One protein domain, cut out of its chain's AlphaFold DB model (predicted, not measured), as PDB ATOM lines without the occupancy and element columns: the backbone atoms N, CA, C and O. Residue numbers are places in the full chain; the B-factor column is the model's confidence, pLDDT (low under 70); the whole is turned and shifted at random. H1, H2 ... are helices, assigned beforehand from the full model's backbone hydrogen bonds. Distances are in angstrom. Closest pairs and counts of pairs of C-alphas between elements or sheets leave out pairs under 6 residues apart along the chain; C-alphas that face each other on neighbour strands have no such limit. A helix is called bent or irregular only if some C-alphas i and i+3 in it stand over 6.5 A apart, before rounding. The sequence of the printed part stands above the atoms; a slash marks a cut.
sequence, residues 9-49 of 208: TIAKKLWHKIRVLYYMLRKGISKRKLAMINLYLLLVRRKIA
ATOM      1  N   THR A   9      29.209 -66.027 -33.136       65.69
ATOM      2  CA  THR A   9      29.612 -65.188 -31.990       65.69
ATOM      3  C   THR A   9      30.569 -64.066 -32.400       65.69
ATOM      4  O   THR A   9      30.425 -62.930 -31.936       65.69
ATOM      5  N   ILE A  10      31.495 -64.348 -33.320       74.38
ATOM      6  CA  ILE A  10      32.422 -63.361 -33.889       74.38
ATOM      7  C   ILE A  10      31.644 -62.353 -34.741       74.38
ATOM      8  O   ILE A  10      31.831 -61.145 -34.585       74.38
ATOM      9  N   ALA A  11      30.703 -62.828 -35.561       80.06
ATOM     10  CA  ALA A  11      29.828 -61.991 -36.375       80.06
ATOM     11  C   ALA A  11      28.949 -61.070 -35.520       80.06
ATOM     12  O   ALA A  11      28.842 -59.880 -35.806       80.06
ATOM     13  N   LYS A  12      28.388 -61.574 -34.412       82.44
ATOM     14  CA  LYS A  12      27.635 -60.749 -33.454       82.44
ATOM     15  C   LYS A  12      28.519 -59.655 -32.857       82.44
ATOM     16  O   LYS A  12      28.111 -58.497 -32.845       82.44
ATOM     17  N   LYS A  13      29.741 -59.965 -32.415       84.50
ATOM     18  CA  LYS A  13      30.682 -58.956 -31.884       84.50
ATOM     19  C   LYS A  13      31.080 -57.925 -32.947       84.50
ATOM     20  O   LYS A  13      31.133 -56.730 -32.659       84.50
ATOM     21  N   LEU A  14      31.314 -58.371 -34.179       89.75
ATOM     22  CA  LEU A  14      31.647 -57.511 -35.312       89.75
ATOM     23  C   LEU A  14      30.479 -56.591 -35.690       89.75
ATOM     24  O   LEU A  14      30.683 -55.402 -35.923       89.75
ATOM     25  N   TRP A  15      29.249 -57.101 -35.654       93.06
ATOM     26  CA  TRP A  15      28.037 -56.331 -35.915       93.06
ATOM     27  C   TRP A  15      27.845 -55.188 -34.916       93.06
ATOM     28  O   TRP A  15      27.523 -54.071 -35.316       93.06
ATOM     29  N   HIS A  16      28.119 -55.421 -33.629       90.88
ATOM     30  CA  HIS A  16      28.081 -54.357 -32.622       90.88
ATOM     31  C   HIS A  16      29.127 -53.269 -32.913       90.88
ATOM     32  O   HIS A  16      28.794 -52.085 -32.873       90.88
ATOM     33  N   LYS A  17      30.357 -53.649 -33.292       89.31
ATOM     34  CA  LYS A  17      31.418 -52.698 -33.685       89.31
ATOM     35  C   LYS A  17      31.022 -51.870 -34.913       89.31
ATOM     36  O   LYS A  17      31.146 -50.647 -34.892       89.31
ATOM     37  N   ILE A  18      30.496 -52.516 -35.955       91.25
ATOM     38  CA  ILE A  18      30.017 -51.852 -37.179       91.25
ATOM     39  C   ILE A  18      28.857 -50.907 -36.859       91.25
ATOM     40  O   ILE A  18      28.831 -49.780 -37.347       91.25
ATOM     41  N   ARG A  19      27.922 -51.322 -36.001       90.75
ATOM     42  CA  ARG A  19      26.767 -50.511 -35.598       90.75
ATOM     43  C   ARG A  19      27.182 -49.263 -34.819       90.75
ATOM     44  O   ARG A  19      26.634 -48.192 -35.077       90.75
ATOM     45  N   VAL A  20      28.165 -49.376 -33.923       86.56
ATOM     46  CA  VAL A  20      28.754 -48.227 -33.215       86.56
ATOM     47  C   VAL A  20      29.439 -47.287 -34.206       86.56
ATOM     48  O   VAL A  20      29.129 -46.099 -34.213       86.56
ATOM     49  N   LEU A  21      30.283 -47.804 -35.105       85.81
ATOM     50  CA  LEU A  21      30.963 -46.990 -36.118       85.81
ATOM     51  C   LEU A  21      29.970 -46.289 -37.064       85.81
ATOM     52  O   LEU A  21      30.114 -45.102 -37.351       85.81
ATOM     53  N   TYR A  22      28.920 -46.987 -37.497       87.44
ATOM     54  CA  TYR A  22      27.843 -46.424 -38.311       87.44
ATOM     55  C   TYR A  22      27.076 -45.330 -37.562       87.44
ATOM     56  O   TYR A  22      26.781 -44.285 -38.138       87.44
ATOM     57  N   TYR A  23      26.789 -45.522 -36.271       86.31
ATOM     58  CA  TYR A  23      26.144 -44.499 -35.448       86.31
ATOM     59  C   TYR A  23      27.047 -43.273 -35.262       86.31
ATOM     60  O   TYR A  23      26.579 -42.146 -35.387       86.31
ATOM     61  N   MET A  24      28.349 -43.475 -35.057       81.62
ATOM     62  CA  MET A  24      29.351 -42.408 -35.001       81.62
ATOM     63  C   MET A  24      29.422 -41.612 -36.320       81.62
ATOM     64  O   MET A  24      29.453 -40.380 -36.308       81.62
ATOM     65  N   LEU A  25      29.364 -42.294 -37.468       75.94
ATOM     66  CA  LEU A  25      29.367 -41.671 -38.796       75.94
ATOM     67  C   LEU A  25      28.048 -40.946 -39.113       75.94
ATOM     68  O   LEU A  25      28.072 -39.809 -39.587       75.94
ATOM     69  N   ARG A  26      26.897 -41.568 -38.822       78.94
ATOM     70  CA  ARG A  26      25.552 -41.036 -39.116       78.94
ATOM     71  C   ARG A  26      25.158 -39.891 -38.192       78.94
ATOM     72  O   ARG A  26      24.544 -38.932 -38.647       78.94
ATOM     73  N   LYS A  27      25.521 -39.968 -36.910       76.62
ATOM     74  CA  LYS A  27      25.265 -38.901 -35.930       76.62
ATOM     75  C   LYS A  27      26.234 -37.726 -36.087       76.62
ATOM     76  O   LYS A  27      26.137 -36.755 -35.345       76.62
ATOM     77  N   GLY A  28      27.168 -37.816 -37.041       61.94
ATOM     78  CA  GLY A  28      28.054 -36.722 -37.404       61.94
ATOM     79  C   GLY A  28      28.897 -36.236 -36.233       61.94
ATOM     80  O   GLY A  28      29.175 -35.039 -36.167       61.94
ATOM     81  N   ILE A  29      29.306 -37.123 -35.307       59.16
ATOM     82  CA  ILE A  29      30.312 -36.741 -34.311       59.16
ATOM     83  C   ILE A  29      31.561 -36.364 -35.088       59.16
ATOM     84  O   ILE A  29      32.159 -37.165 -35.800       59.16
ATOM     85  N   SER A  30      31.791 -35.056 -35.069       58.25
ATOM     86  CA  SER A  30      32.218 -34.331 -36.255       58.25
ATOM     87  C   SER A  30      33.399 -34.989 -36.950       58.25
ATOM     88  O   SER A  30      34.393 -35.344 -36.315       58.25
ATOM     89  N   LYS A  31      33.328 -35.044 -38.283       60.03
ATOM     90  CA  LYS A  31      34.493 -35.288 -39.139       60.03
ATOM     91  C   LYS A  31      35.705 -34.489 -38.646       60.03
ATOM     92  O   LYS A  31      36.804 -34.998 -38.717       60.03
ATOM     93  N   ARG A  32      35.499 -33.303 -38.050       61.94
ATOM     94  CA  ARG A  32      36.529 -32.499 -37.379       61.94
ATOM     95  C   ARG A  32      37.145 -33.167 -36.146       61.94
ATOM     96  O   ARG A  32      38.353 -33.146 -36.056       61.94
ATOM     97  N   LYS A  33      36.400 -33.783 -35.222       63.62
ATOM     98  CA  LYS A  33      36.970 -34.462 -34.036       63.62
ATOM     99  C   LYS A  33      37.709 -35.756 -34.394       63.62
ATOM    100  O   LYS A  33      38.823 -35.948 -33.926       63.62
ATOM    101  N   LEU A  34      37.146 -36.601 -35.263       63.28
ATOM    102  CA  LEU A  34      37.839 -37.809 -35.739       63.28
ATOM    103  C   LEU A  34      39.017 -37.472 -36.659       63.28
ATOM    104  O   LEU A  34      40.074 -38.076 -36.526       63.28
ATOM    105  N   ALA A  35      38.876 -36.481 -37.547       66.25
ATOM    106  CA  ALA A  35      40.003 -36.001 -38.339       66.25
ATOM    107  C   ALA A  35      41.045 -35.313 -37.465       66.25
ATOM    108  O   ALA A  35      42.211 -35.510 -37.733       66.25
ATOM    109  N   MET A  36      40.678 -34.566 -36.419       65.62
ATOM    110  CA  MET A  36      41.646 -33.965 -35.495       65.62
ATOM    111  C   MET A  36      42.365 -35.024 -34.671       65.62
ATOM    112  O   MET A  36      43.560 -34.883 -34.489       65.62
ATOM    113  N   ILE A  37      41.704 -36.101 -34.234       74.81
ATOM    114  CA  ILE A  37      42.364 -37.217 -33.535       74.81
ATOM    115  C   ILE A  37      43.259 -38.007 -34.493       74.81
ATOM    116  O   ILE A  37      44.405 -38.275 -34.160       74.81
ATOM    117  N   ASN A  38      42.788 -38.331 -35.700       72.12
ATOM    118  CA  ASN A  38      43.608 -39.009 -36.706       72.12
ATOM    119  C   ASN A  38      44.758 -38.122 -37.186       72.12
ATOM    120  O   ASN A  38      45.860 -38.613 -37.362       72.12
ATOM    121  N   LEU A  39      44.537 -36.819 -37.356       69.62
ATOM    122  CA  LEU A  39      45.564 -35.843 -37.706       69.62
ATOM    123  C   LEU A  39      46.530 -35.635 -36.544       69.62
ATOM    124  O   LEU A  39      47.720 -35.564 -36.787       69.62
ATOM    125  N   TYR A  40      46.057 -35.597 -35.300       79.25
ATOM    126  CA  TYR A  40      46.886 -35.556 -34.099       79.25
ATOM    127  C   TYR A  40      47.733 -36.821 -33.994       79.25
ATOM    128  O   TYR A  40      48.939 -36.708 -33.877       79.25
ATOM    129  N   LEU A  41      47.163 -38.014 -34.166       73.69
ATOM    130  CA  LEU A  41      47.906 -39.277 -34.233       73.69
ATOM    131  C   LEU A  41      48.896 -39.291 -35.404       73.69
ATOM    132  O   LEU A  41      50.030 -39.733 -35.234       73.69
ATOM    133  N   LEU A  42      48.515 -38.770 -36.574       70.25
ATOM    134  CA  LEU A  42      49.403 -38.616 -37.724       70.25
ATOM    135  C   LEU A  42      50.502 -37.587 -37.453       70.25
ATOM    136  O   LEU A  42      51.613 -37.817 -37.892       70.25
ATOM    137  N   LEU A  43      50.253 -36.490 -36.735       66.38
ATOM    138  CA  LEU A  43      51.231 -35.445 -36.403       66.38
ATOM    139  C   LEU A  43      52.164 -35.871 -35.263       66.38
ATOM    140  O   LEU A  43      53.373 -35.673 -35.357       66.38
ATOM    141  N   VAL A  44      51.626 -36.546 -34.246       70.44
ATOM    142  CA  VAL A  44      52.356 -37.187 -33.143       70.44
ATOM    143  C   VAL A  44      53.257 -38.298 -33.685       70.44
ATOM    144  O   VAL A  44      54.422 -38.372 -33.299       70.44
ATOM    145  N   ARG A  45      52.789 -39.088 -34.665       61.72
ATOM    146  CA  ARG A  45      53.628 -40.051 -35.407       61.72
ATOM    147  C   ARG A  45      54.500 -39.415 -36.506       61.72
ATOM    148  O   ARG A  45      55.431 -40.059 -36.979       61.72
ATOM    149  N   ARG A  46      54.265 -38.160 -36.918       58.88
ATOM    150  CA  ARG A  46      55.028 -37.443 -37.969       58.88
ATOM    151  C   ARG A  46      56.162 -36.561 -37.454       58.88
ATOM    152  O   ARG A  46      56.732 -35.823 -38.261       58.88
ATOM    153  N   LYS A  47      56.628 -36.717 -36.209       56.25
ATOM    154  CA  LYS A  47      57.960 -36.198 -35.824       56.25
ATOM    155  C   LYS A  47      59.077 -36.625 -36.805       56.25
ATOM    156  O   LYS A  47      60.101 -35.959 -36.875       56.25
ATOM    157  N   ILE A  48      58.846 -37.656 -37.627       53.75
ATOM    158  CA  ILE A  48      59.780 -38.170 -38.641       53.75
ATOM    159  C   ILE A  48      59.473 -37.679 -40.081       53.75
ATOM    160  O   ILE A  48      60.355 -37.709 -40.931       53.75
ATOM    161  N   ALA A  49      58.279 -37.143 -40.388       54.44
ATOM    162  CA  ALA A  49      57.894 -36.788 -41.771       54.44
ATOM    163  C   ALA A  49      57.471 -35.318 -41.978       54.44
ATOM    164  O   ALA A  49      56.723 -35.002 -42.902       54.44
TER     165      ALA A  49
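Overview. This is residues 9 to 49 of the 208 residues of an uncharacterized protein of Apostasia shenzhenica (UniProt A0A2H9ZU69). Two helices of 18 residues each, H1 and then H2, make a wide, flat, open V, joined at its point by residues 27 to 30, with nothing packed between its limbs; H2 is drawn out near its end, between C-alphas 45 and 48. The printed part has 41 residues with two named helices and no named strand, and its class is all helix. It is extended, with a radius of gyration of the C-alphas of 14.2 A and spans of 41 by 23 by 9 A.

Arrangement. H1, residues 9 to 26, and H2, residues 31 to 48, are only just apart, with their closest C-alphas 8.2 A from each other. Residues 9 to 23, 26 to 33 and 35 to 49 stand free. Each O i to N i+4 pair in H1 is within hydrogen-bond range, and 12 of 14 are in H2.

Along the chain. H1 begins at C-alpha 9, (29.612, -65.188, -31.990), and measures 25.5 A. H2 also measures 25.5 A and ends at C-alpha 48, (59.780, -38.170, -38.641); it is irregular, with C-alphas 45 and 48 7.2 A apart.

Size, cuts and confidence. The C-alphas of Thr 9 and Ala 49, the two farthest apart, are separated by 41.3 A. The printed part has no cut, and the link from H1 to H2 is tight. Mean pLDDT of the printed part is 73.5; residues 9, 28 to 36, 39, 43 and 45 to 49 are under 70.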